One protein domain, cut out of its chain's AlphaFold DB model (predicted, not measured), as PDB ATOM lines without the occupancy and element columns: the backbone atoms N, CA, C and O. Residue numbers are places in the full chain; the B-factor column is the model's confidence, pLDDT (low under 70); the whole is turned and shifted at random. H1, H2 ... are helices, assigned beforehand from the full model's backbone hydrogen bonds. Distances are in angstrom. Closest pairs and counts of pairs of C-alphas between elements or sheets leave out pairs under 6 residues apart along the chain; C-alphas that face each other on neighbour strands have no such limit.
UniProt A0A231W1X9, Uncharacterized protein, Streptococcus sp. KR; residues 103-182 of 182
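What this domain is: This is residues 103 to 182 of the 182 residues of an uncharacterized protein of Streptococcus sp. KR (UniProt A0A231W1X9). One long straight helix, H1, makes the length of a rod; after it the chain folds back along H1 as a loose strand-free return, with tiny H2 part of the way and H3 packed slantwise near H1's first residues. Residues 136 to 142 stick out at the far end. The printed part has 80 residues and three named helices, H1, H2, H3, class all helix, with no named strand. It is only just loose, close to extended, with a radius of gyration of the C-alphas of 17.4 A and spans of 57 by 22 by 19 A.

Where its parts are: Find C-alpha 103 at (-26.091, 21.468, 1.730); from there H1, residues 103 to 138, runs 52.9 A. H2 is residues 152 to 155. H3, residues 170 to 181, runs 16.6 A to C-alpha 181 at (-23.089, 9.423, -3.453).

How they stand to each other: Look at residues 123 to 127 of H1, which alone touch H2; the closest C-alphas, of Lys 123 and Pro 152, are 6.4 A apart. Residues 106 to 113 alone touch H3, closest at the C-alphas of Arg 106 and Leu 180, 6.8 A, at a steep tilt of 50 degrees, opposite ways. H2 and H3 are apart. In H1 and H3 every O i to N i+4 pair is within hydrogen-bond range; H2 is too short for such a pair, and its one O i to N i+3 pair is within range.

The domain as a whole: C-alphas 103 and 141, the two farthest apart, are 57.3 A apart. The printed part has no cut. Both links are long, of 13 and 14 residues. Look for pLDDT under 70 at residues 150 to 153, 157 to 172 and 182.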
ATOM      1  N   LYS A 103     -27.094  21.843   0.726       91.38
ATOM      2  CA  LYS A 103     -26.091  21.468   1.730       91.38
ATOM      3  C   LYS A 103     -26.743  21.084   3.060       91.38
ATOM      4  O   LYS A 103     -26.336  20.103   3.682       91.38
ATOM      5  N   GLN A 104     -27.734  21.854   3.508       93.00
ATOM      6  CA  GLN A 104     -28.464  21.559   4.742       93.00
ATOM      7  C   GLN A 104     -29.269  20.264   4.616       93.00
ATOM      8  O   GLN A 104     -29.189  19.419   5.504       93.00
ATOM      9  N   TYR A 105     -29.967  20.087   3.496       87.81
ATOM     10  CA  TYR A 105     -30.738  18.893   3.176       87.81
ATOM     11  C   TYR A 105     -29.855  17.639   3.181       87.81
ATOM     12  O   TYR A 105     -30.101  16.732   3.972       87.81
ATOM     13  N   ARG A 106     -28.741  17.639   2.430       88.31
ATOM     14  CA  ARG A 106     -27.762  16.533   2.427       88.31
ATOM     15  C   ARG A 106     -27.237  16.210   3.829       88.31
ATOM     16  O   ARG A 106     -27.138  15.043   4.197       88.31
ATOM     17  N   LYS A 107     -26.941  17.227   4.650       92.75
ATOM     18  CA  LYS A 107     -26.488  17.029   6.041       92.75
ATOM     19  C   LYS A 107     -27.561  16.376   6.917       92.75
ATOM     20  O   LYS A 107     -27.223  15.568   7.777       92.75
ATOM     21  N   LYS A 108     -28.832  16.755   6.753       89.38
ATOM     22  CA  LYS A 108     -29.947  16.157   7.500       89.38
ATOM     23  C   LYS A 108     -30.190  14.716   7.068       89.38
ATOM     24  O   LYS A 108     -30.306  13.871   7.944       89.38
ATOM     25  N   LEU A 109     -30.167  14.440   5.765       85.50
ATOM     26  CA  LEU A 109     -30.265  13.079   5.237       85.50
ATOM     27  C   LEU A 109     -29.162  12.177   5.788       85.50
ATOM     28  O   LEU A 109     -29.470  11.112   6.303       85.50
ATOM     29  N   ARG A 110     -27.900  12.629   5.780       89.12
ATOM     30  CA  ARG A 110     -26.791  11.842   6.342       89.12
ATOM     31  C   ARG A 110     -27.024  11.480   7.810       89.12
ATOM     32  O   ARG A 110     -26.910  10.323   8.155       89.12
ATOM     33  N   ARG A 111     -27.474  12.431   8.637       88.38
ATOM     34  CA  ARG A 111     -27.815  12.150  10.046       88.38
ATOM     35  C   ARG A 111     -28.932  11.121  10.210       88.38
ATOM     36  O   ARG A 111     -28.913  10.379  11.178       88.38
ATOM     37  N   ILE A 112     -29.921  11.131   9.314       83.88
ATOM     38  CA  ILE A 112     -31.004  10.144   9.327       83.88
ATOM     39  C   ILE A 112     -30.448   8.762   8.972       83.88
ATOM     40  O   ILE A 112     -30.796   7.798   9.641       83.88
ATOM     41  N   LEU A 113     -29.567   8.674   7.969       84.25
ATOM     42  CA  LEU A 113     -28.908   7.419   7.609       84.25
ATOM     43  C   LEU A 113     -28.010   6.898   8.737       84.25
ATOM     44  O   LEU A 113     -28.133   5.736   9.094       84.25
ATOM     45  N   ASP A 114     -27.169   7.755   9.321       87.88
ATOM     46  CA  ASP A 114     -26.262   7.375  10.411       87.88
ATOM     47  C   ASP A 114     -27.063   6.821  11.607       87.88
ATOM     48  O   ASP A 114     -26.781   5.736  12.102       87.88
ATOM     49  N   ALA A 115     -28.134   7.517  12.011       86.38
ATOM     50  CA  ALA A 115     -29.015   7.057  13.087       86.38
ATOM     51  C   ALA A 115     -29.750   5.752  12.737       86.38
ATOM     52  O   ALA A 115     -29.990   4.922  13.610       86.38
ATOM     53  N   TYR A 116     -30.127   5.569  11.469       82.19
ATOM     54  CA  TYR A 116     -30.731   4.324  11.008       82.19
ATOM     55  C   TYR A 116     -29.743   3.155  11.097       82.19
ATOM     56  O   TYR A 116     -30.126   2.082  11.561       82.19
ATOM     57  N   ASP A 117     -28.485   3.364  10.707       83.50
ATOM     58  CA  ASP A 117     -27.426   2.353  10.785       83.50
ATOM     59  C   ASP A 117     -27.134   1.976  12.250       83.50
ATOM     60  O   ASP A 117     -27.114   0.793  12.585       83.50
ATOM     61  N   GLU A 118     -27.031   2.961  13.150       88.44
ATOM     62  CA  GLU A 118     -26.880   2.729  14.598       88.44
ATOM     63  C   GLU A 118     -28.031   1.890  15.179       88.44
ATOM     64  O   GLU A 118     -27.820   0.980  15.981       88.44
ATOM     65  N   ILE A 119     -29.263   2.155  14.743       82.56
ATOM     66  CA  ILE A 119     -30.444   1.389  15.148       82.56
ATOM     67  C   ILE A 119     -30.375  -0.073  14.670       82.56
ATOM     68  O   ILE A 119     -30.824  -0.969  15.391       82.56
ATOM     69  N   GLN A 120     -29.835  -0.337  13.474       79.88
ATOM     70  CA  GLN A 120     -29.661  -1.711  12.983       79.88
ATOM     71  C   GLN A 120     -28.622  -2.482  13.804       79.88
ATOM     72  O   GLN A 120     -28.841  -3.657  14.096       79.88
ATOM     73  N   GLU A 121     -27.538  -1.833  14.229       86.88
ATOM     74  CA  GLU A 121     -26.554  -2.471  15.114       86.88
ATOM     75  C   GLU A 121     -27.166  -2.796  16.485       86.88
ATOM     76  O   GLU A 121     -27.040  -3.924  16.954       86.88
ATOM     77  N   LEU A 122     -27.958  -1.892  17.078       86.25
ATOM     78  CA  LEU A 122     -28.674  -2.186  18.331       86.25
ATOM     79  C   LEU A 122     -29.623  -3.386  18.209       86.25
ATOM     80  O   LEU A 122     -29.778  -4.166  19.150       86.25
ATOM     81  N   LYS A 123     -30.271  -3.556  17.051       82.75
ATOM     82  CA  LYS A 123     -31.108  -4.731  16.782       82.75
ATOM     83  C   LYS A 123     -30.273  -6.015  16.810       82.75
ATOM     84  O   LYS A 123     -30.696  -6.995  17.421       82.75
ATOM     85  N   LYS A 124     -29.096  -5.996  16.186       84.88
ATOM     86  CA  LYS A 124     -28.164  -7.127  16.163       84.88
ATOM     87  C   LYS A 124     -27.632  -7.457  17.561       84.88
ATOM     88  O   LYS A 124     -27.594  -8.630  17.920       84.88
ATOM     89  N   ASP A 125     -27.318  -6.448  18.373       89.12
ATOM     90  CA  ASP A 125     -26.896  -6.641  19.765       89.12
ATOM     91  C   ASP A 125     -27.987  -7.338  20.593       89.12
ATOM     92  O   ASP A 125     -27.708  -8.266  21.354       89.12
ATOM     93  N   VAL A 126     -29.255  -6.942  20.423       87.38
ATOM     94  CA  VAL A 126     -30.394  -7.603  21.083       87.38
ATOM     95  C   VAL A 126     -30.515  -9.066  20.651       87.38
ATOM     96  O   VAL A 126     -30.743  -9.935  21.496       87.38
ATOM     97  N   GLU A 127     -30.349  -9.356  19.359       85.62
ATOM     98  CA  GLU A 127     -30.366 -10.726  18.828       85.62
ATOM     99  C   GLU A 127     -29.207 -11.575  19.388       85.62
ATOM    100  O   GLU A 127     -29.408 -12.743  19.746       85.62
ATOM    101  N   GLU A 128     -28.012 -10.996  19.531       90.44
ATOM    102  CA  GLU A 128     -26.844 -11.661  20.118       90.44
ATOM    103  C   GLU A 128     -27.039 -11.947  21.611       90.44
ATOM    104  O   GLU A 128     -26.843 -13.087  22.048       90.44
ATOM    105  N   ILE A 129     -27.489 -10.954  22.387       90.69
ATOM    106  CA  ILE A 129     -27.795 -11.110  23.818       90.69
ATOM    107  C   ILE A 129     -28.842 -12.205  24.008       90.69
ATOM    108  O   ILE A 129     -28.649 -13.114  24.819       90.69
ATOM    109  N   HIS A 130     -29.930 -12.158  23.237       89.62
ATOM    110  CA  HIS A 130     -30.990 -13.163  23.284       89.62
ATOM    111  C   HIS A 130     -30.452 -14.572  23.005       89.62
ATOM    112  O   HIS A 130     -30.695 -15.503  23.777       89.62
ATOM    113  N   THR A 131     -29.650 -14.723  21.951       88.81
ATOM    114  CA  THR A 131     -29.005 -16.000  21.603       88.81
ATOM    115  C   THR A 131     -28.094 -16.494  22.729       88.81
ATOM    116  O   THR A 131     -28.097 -17.684  23.058       88.81
ATOM    117  N   GLY A 132     -27.338 -15.590  23.355       92.94
ATOM    118  CA  GLY A 132     -26.494 -15.878  24.511       92.94
ATOM    119  C   GLY A 132     -27.288 -16.419  25.699       92.94
ATOM    120  O   GLY A 132     -26.933 -17.472  26.233       92.94
ATOM    121  N   VAL A 133     -28.393 -15.756  26.054       92.00
ATOM    122  CA  VAL A 133     -29.293 -16.159  27.149       92.00
ATOM    123  C   VAL A 133     -29.912 -17.532  26.879       92.00
ATOM    124  O   VAL A 133     -29.864 -18.413  27.739       92.00
ATOM    125  N   VAL A 134     -30.446 -17.759  25.674       91.12
ATOM    126  CA  VAL A 134     -31.015 -19.062  25.281       91.12
ATOM    127  C   VAL A 134     -29.963 -20.165  25.392       91.12
ATOM    128  O   VAL A 134     -30.230 -21.229  25.959       91.12
ATOM    129  N   ARG A 135     -28.743 -19.908  24.902       92.19
ATOM    130  CA  ARG A 135     -27.633 -20.862  24.971       92.19
ATOM    131  C   ARG A 135     -27.264 -21.194  26.415       92.19
ATOM    132  O   ARG A 135     -27.129 -22.374  26.727       92.19
ATOM    133  N   GLU A 136     -27.128 -20.200  27.290       94.88
ATOM    134  CA  GLU A 136     -26.779 -20.408  28.702       94.88
ATOM    135  C   GLU A 136     -27.803 -21.294  29.424       94.88
ATOM    136  O   GLU A 136     -27.431 -22.254  30.100       94.88
ATOM    137  N   ILE A 137     -29.100 -21.040  29.223       93.44
ATOM    138  CA  ILE A 137     -30.156 -21.841  29.855       93.44
ATOM    139  C   ILE A 137     -30.160 -23.272  29.294       93.44
ATOM    140  O   ILE A 137     -30.270 -24.236  30.059       93.44
ATOM    141  N   SER A 138     -29.967 -23.426  27.977       92.25
ATOM    142  CA  SER A 138     -29.974 -24.734  27.303       92.25
ATOM    143  C   SER A 138     -28.872 -25.691  27.776       92.25
ATOM    144  O   SER A 138     -29.023 -26.906  27.673       92.25
ATOM    145  N   GLN A 139     -27.779 -25.161  28.339       94.25
ATOM    146  CA  GLN A 139     -26.700 -25.976  28.907       94.25
ATOM    147  C   GLN A 139     -27.122 -26.710  30.186       94.25
ATOM    148  O   GLN A 139     -26.508 -27.715  30.540       94.25
ATOM    149  N   ARG A 140     -28.142 -26.210  30.899       95.44
ATOM    150  CA  ARG A 140     -28.600 -26.768  32.184       95.44
ATOM    151  C   ARG A 140     -29.982 -27.407  32.104       95.44
ATOM    152  O   ARG A 140     -30.269 -28.321  32.873       95.44
ATOM    153  N   HIS A 141     -30.831 -26.945  31.189       94.12
ATOM    154  CA  HIS A 141     -32.219 -27.384  31.080       94.12
ATOM    155  C   HIS A 141     -32.653 -27.529  29.620       94.12
ATOM    156  O   HIS A 141     -32.241 -26.761  28.756       94.12
ATOM    157  N   SER A 142     -33.540 -28.491  29.346       91.94
ATOM    158  CA  SER A 142     -34.162 -28.608  28.023       91.94
ATOM    159  C   SER A 142     -35.126 -27.449  27.787       91.94
ATOM    160  O   SER A 142     -36.049 -27.234  28.575       91.94
ATOM    161  N   LEU A 143     -34.932 -26.735  26.677       90.44
ATOM    162  CA  LEU A 143     -35.793 -25.626  26.267       90.44
ATOM    163  C   LEU A 143     -36.931 -26.033  25.318       90.44
ATOM    164  O   LEU A 143     -37.723 -25.183  24.936       90.44
ATOM    165  N   SER A 144     -37.068 -27.324  24.984       87.69
ATOM    166  CA  SER A 144     -38.085 -27.821  24.040       87.69
ATOM    167  C   SER A 144     -39.534 -27.362  24.295       87.69
ATOM    168  O   SER A 144     -40.244 -27.200  23.303       87.69
ATOM    169  N   PRO A 145     -40.025 -27.185  25.543       89.69
ATOM    170  CA  PRO A 145     -41.401 -26.739  25.762       89.69
ATOM    171  C   PRO A 145     -41.574 -25.211  25.731       89.69
ATOM    172  O   PRO A 145     -42.705 -24.735  25.828       89.69
ATOM    173  N   TYR A 146     -40.495 -24.430  25.618       85.19
ATOM    174  CA  TYR A 146     -40.538 -22.967  25.686       85.19
ATOM    175  C   TYR A 146     -40.314 -22.336  24.312       85.19
ATOM    176  O   TYR A 146     -39.495 -22.795  23.519       85.19
ATOM    177  N   ARG A 147     -41.008 -21.226  24.037       81.31
ATOM    178  CA  ARG A 147     -40.684 -20.380  22.883       81.31
ATOM    179  C   ARG A 147     -39.382 -19.636  23.155       81.31
ATOM    180  O   ARG A 147     -39.322 -18.816  24.065       81.31
ATOM    181  N   THR A 148     -38.370 -19.902  22.341       81.50
ATOM    182  CA  THR A 148     -37.065 -19.226  22.391       81.50
ATOM    183  C   THR A 148     -36.887 -18.230  21.252       81.50
ATOM    184  O   THR A 148     -35.801 -17.702  21.070       81.50
ATOM    185  N   GLU A 149     -37.918 -17.983  20.453       75.38
ATOM    186  CA  GLU A 149     -37.915 -16.952  19.420       75.38
ATOM    187  C   GLU A 149     -38.280 -15.621  20.076       75.38
ATOM    188  O   GLU A 149     -39.395 -15.454  20.575       75.38
ATOM    189  N   VAL A 150     -37.349 -14.670  20.087       69.38
ATOM    190  CA  VAL A 150     -37.648 -13.286  20.461       69.38
ATOM    191  C   VAL A 150     -37.652 -12.458  19.195       69.38
ATOM    192  O   VAL A 150     -36.668 -12.402  18.463       69.38
ATOM    193  N   SER A 151     -38.785 -11.808  18.945       68.62
ATOM    194  CA  SER A 151     -38.841 -10.755  17.945       68.62
ATOM    195  C   SER A 151     -38.114  -9.536  18.510       68.62
ATOM    196  O   SER A 151     -38.480  -9.086  19.598       68.62
ATOM    197  N   PRO A 152     -37.153  -8.927  17.798       65.00
ATOM    198  CA  PRO A 152     -36.562  -7.664  18.234       65.00
ATOM    199  C   PRO A 152     -37.619  -6.585  18.512       65.00
ATOM    200  O   PRO A 152     -37.387  -5.707  19.330       65.00
ATOM    201  N   LEU A 153     -38.817  -6.700  17.927       63.94
ATOM    202  CA  LEU A 153     -39.969  -5.823  18.162       63.94
ATOM    203  C   LEU A 153     -40.546  -5.905  19.578       63.94
ATOM    204  O   LEU A 153     -41.197  -4.966  20.021       63.94
ATOM    205  N   THR A 154     -40.342  -7.005  20.303       71.12
ATOM    206  CA  THR A 154     -40.803  -7.101  21.698       71.12
ATOM    207  C   THR A 154     -39.845  -6.417  22.670       71.12
ATOM    208  O   THR A 154     -40.235  -6.137  23.798       71.12
ATOM    209  N   VAL A 155     -38.610  -6.132  22.239       76.88
ATOM    210  CA  VAL A 155     -37.572  -5.462  23.043       76.88
ATOM    211  C   VAL A 155     -37.367  -4.012  22.583       76.88
ATOM    212  O   VAL A 155     -37.258  -3.108  23.407       76.88
ATOM    213  N   LEU A 156     -37.384  -3.777  21.269       77.38
ATOM    214  CA  LEU A 156     -37.250  -2.487  20.589       77.38
ATOM    215  C   LEU A 156     -38.512  -2.219  19.731       77.38
ATOM    216  O   LEU A 156     -38.505  -2.418  18.512       77.38
ATOM    217  N   PRO A 157     -39.622  -1.762  20.347       59.81
ATOM    218  CA  PRO A 157     -40.965  -1.778  19.748       59.81
ATOM    219  C   PRO A 157     -41.209  -0.768  18.625       59.81
ATOM    220  O   PRO A 157     -42.206  -0.871  17.917       59.81
ATOM    221  N   PHE A 158     -40.306   0.191  18.425       59.53
ATOM    222  CA  PHE A 158     -40.412   1.184  17.350       59.53
ATOM    223  C   PHE A 158     -39.670   0.770  16.075       59.53
ATOM    224  O   PHE A 158     -39.581   1.562  15.141       59.53
ATOM    225  N   LEU A 159     -39.146  -0.460  16.028       56.38
ATOM    226  CA  LEU A 159     -38.374  -0.976  14.902       56.38
ATOM    227  C   LEU A 159     -39.184  -1.815  13.918       56.38
ATOM    228  O   LEU A 159     -38.630  -2.749  13.354       56.38
ATOM    229  N   THR A 160     -40.473  -1.529  13.721       51.62
ATOM    230  CA  THR A 160     -41.361  -2.370  12.905       51.62
ATOM    231  C   THR A 160     -40.913  -2.398  11.445       51.62
ATOM    232  O   THR A 160     -41.045  -1.385  10.750       51.62
ATOM    233  N   PRO A 161     -40.401  -3.537  10.946       52.41
ATOM    234  CA  PRO A 161     -40.278  -3.712   9.526       52.41
ATOM    235  C   PRO A 161     -41.658  -3.914   8.898       52.41
ATOM    236  O   PRO A 161     -42.574  -4.440   9.529       52.41
ATOM    237  N   ASP A 162     -41.803  -3.515   7.643       55.59
ATOM    238  CA  ASP A 162     -42.868  -3.996   6.783       55.59
ATOM    239  C   ASP A 162     -42.727  -5.517   6.541       55.59
ATOM    240  O   ASP A 162     -41.813  -6.188   7.038       55.59
ATOM    241  N   SER A 163     -43.638  -6.088   5.750       48.41
ATOM    242  CA  SER A 163     -43.665  -7.523   5.428       48.41
ATOM    243  C   SER A 163     -42.385  -8.066   4.772       48.41
ATOM    244  O   SER A 163     -42.259  -9.278   4.619       48.41
ATOM    245  N   SER A 164     -41.445  -7.205   4.373       54.00
ATOM    246  CA  SER A 164     -40.151  -7.577   3.796       54.00
ATOM    247  C   SER A 164     -38.997  -7.623   4.809       54.00
ATOM    248  O   SER A 164     -37.871  -7.938   4.428       54.00
ATOM    249  N   GLY A 165     -39.247  -7.348   6.095       46.47
ATOM    250  CA  GLY A 165     -38.206  -7.372   7.133       46.47
ATOM    251  C   GLY A 165     -37.411  -6.067   7.252       46.47
ATOM    252  O   GLY A 165     -36.477  -5.990   8.051       46.47
ATOM    253  N   TRP A 166     -37.836  -5.019   6.542       50.22
ATOM    254  CA  TRP A 166     -37.242  -3.688   6.575       50.22
ATOM    255  C   TRP A 166     -38.208  -2.645   7.122       50.22
ATOM    256  O   TRP A 166     -39.376  -2.680   6.764       50.22
ATOM    257  N   MET A 167     -37.765  -1.675   7.935       53.38
ATOM    258  CA  MET A 167     -38.599  -0.487   8.196       53.38
ATOM    259  C   MET A 167     -39.085   0.090   6.860       53.38
ATOM    260  O   MET A 167     -38.337   0.055   5.880       53.38
ATOM    261  N   ASN A 168     -40.275   0.695   6.843       55.25
ATOM    262  CA  ASN A 168     -40.911   1.351   5.682       55.25
ATOM    263  C   ASN A 168     -40.068   2.490   5.043       55.25
ATOM    264  O   ASN A 168     -40.569   3.255   4.239       55.25
ATOM    265  N   PHE A 169     -38.814   2.631   5.474       60.75
ATOM    266  CA  PHE A 169     -37.770   3.537   5.030       60.75
ATOM    267  C   PHE A 169     -36.760   2.866   4.085       60.75
ATOM    268  O   PHE A 169     -35.819   3.526   3.671       60.75
ATOM    269  N   SER A 170     -36.841   1.562   3.790       59.94
ATOM    270  CA  SER A 170     -35.772   0.867   3.041       59.94
ATOM    271  C   SER A 170     -35.641   1.302   1.590       59.94
ATOM    272  O   SER A 170     -34.523   1.391   1.070       59.94
ATOM    273  N   LYS A 171     -36.770   1.604   0.948       62.88
ATOM    274  CA  LYS A 171     -36.784   2.149  -0.404       62.88
ATOM    275  C   LYS A 171     -36.208   3.564  -0.399       62.88
ATOM    276  O   LYS A 171     -35.244   3.821  -1.115       62.88
ATOM    277  N   GLU A 172     -36.704   4.434   0.480       67.50
ATOM    278  CA  GLU A 172     -36.182   5.793   0.633       67.50
ATOM    279  C   GLU A 172     -34.708   5.794   1.049       67.50
ATOM    280  O   GLU A 172     -33.942   6.613   0.565       67.50
ATOM    281  N   TYR A 173     -34.268   4.865   1.895       70.50
ATOM    282  CA  TYR A 173     -32.887   4.753   2.362       70.50
ATOM    283  C   TYR A 173     -31.920   4.459   1.215       70.50
ATOM    284  O   TYR A 173     -30.881   5.116   1.114       70.50
ATOM    285  N   ARG A 174     -32.259   3.507   0.331       71.19
ATOM    286  CA  ARG A 174     -31.437   3.195  -0.848       71.19
ATOM    287  C   ARG A 174     -31.358   4.397  -1.787       71.19
ATOM    288  O   ARG A 174     -30.259   4.786  -2.175       71.19
ATOM    289  N   ASP A 175     -32.501   5.012  -2.076       75.00
ATOM    290  CA  ASP A 175     -32.585   6.169  -2.969       75.00
ATOM    291  C   ASP A 175     -31.841   7.388  -2.382       75.00
ATOM    292  O   ASP A 175     -31.155   8.121  -3.097       75.00
ATOM    293  N   ILE A 176     -31.903   7.585  -1.058       77.94
ATOM    294  CA  ILE A 176     -31.162   8.628  -0.335       77.94
ATOM    295  C   ILE A 176     -29.655   8.348  -0.365       77.94
ATOM    296  O   ILE A 176     -28.883   9.289  -0.561       77.94
ATOM    297  N   LYS A 177     -29.215   7.095  -0.182       78.94
ATOM    298  CA  LYS A 177     -27.793   6.727  -0.295       78.94
ATOM    299  C   LYS A 177     -27.256   7.038  -1.688       78.94
ATOM    300  O   LYS A 177     -26.284   7.781  -1.797       78.94
ATOM    301  N   GLU A 178     -27.947   6.592  -2.736       81.62
ATOM    302  CA  GLU A 178     -27.562   6.883  -4.122       81.62
ATOM    303  C   GLU A 178     -27.538   8.398  -4.402       81.62
ATOM    304  O   GLU A 178     -26.619   8.916  -5.036       81.62
ATOM    305  N   TYR A 179     -28.521   9.146  -3.888       81.12
ATOM    306  CA  TYR A 179     -28.559  10.606  -4.002       81.12
ATOM    307  C   TYR A 179     -27.377  11.308  -3.309       81.12
ATOM    308  O   TYR A 179     -26.931  12.360  -3.774       81.12
ATOM    309  N   LEU A 180     -26.890  10.774  -2.186       83.00
ATOM    310  CA  LEU A 180     -25.768  11.341  -1.431       83.00
ATOM    311  C   LEU A 180     -24.393  10.961  -1.994       83.00
ATOM    312  O   LEU A 180     -23.431  11.679  -1.713       83.00
ATOM    313  N   GLU A 181     -24.301   9.863  -2.747       80.00
ATOM    314  CA  GLU A 181     -23.089   9.423  -3.453       80.00
ATOM    315  C   GLU A 181     -22.830  10.219  -4.748       80.00
ATOM    316  O   GLU A 181     -21.686  10.291  -5.197       80.00
ATOM    317  N   LYS A 182     -23.869  10.859  -5.303       61.22
ATOM    318  CA  LYS A 182     -23.802  11.783  -6.452       61.22
ATOM    319  C   LYS A 182     -23.400  13.214  -6.058       61.22
ATOM    320  O   LYS A 182     -22.625  13.828  -6.814       61.22
TER     321      LYS A 182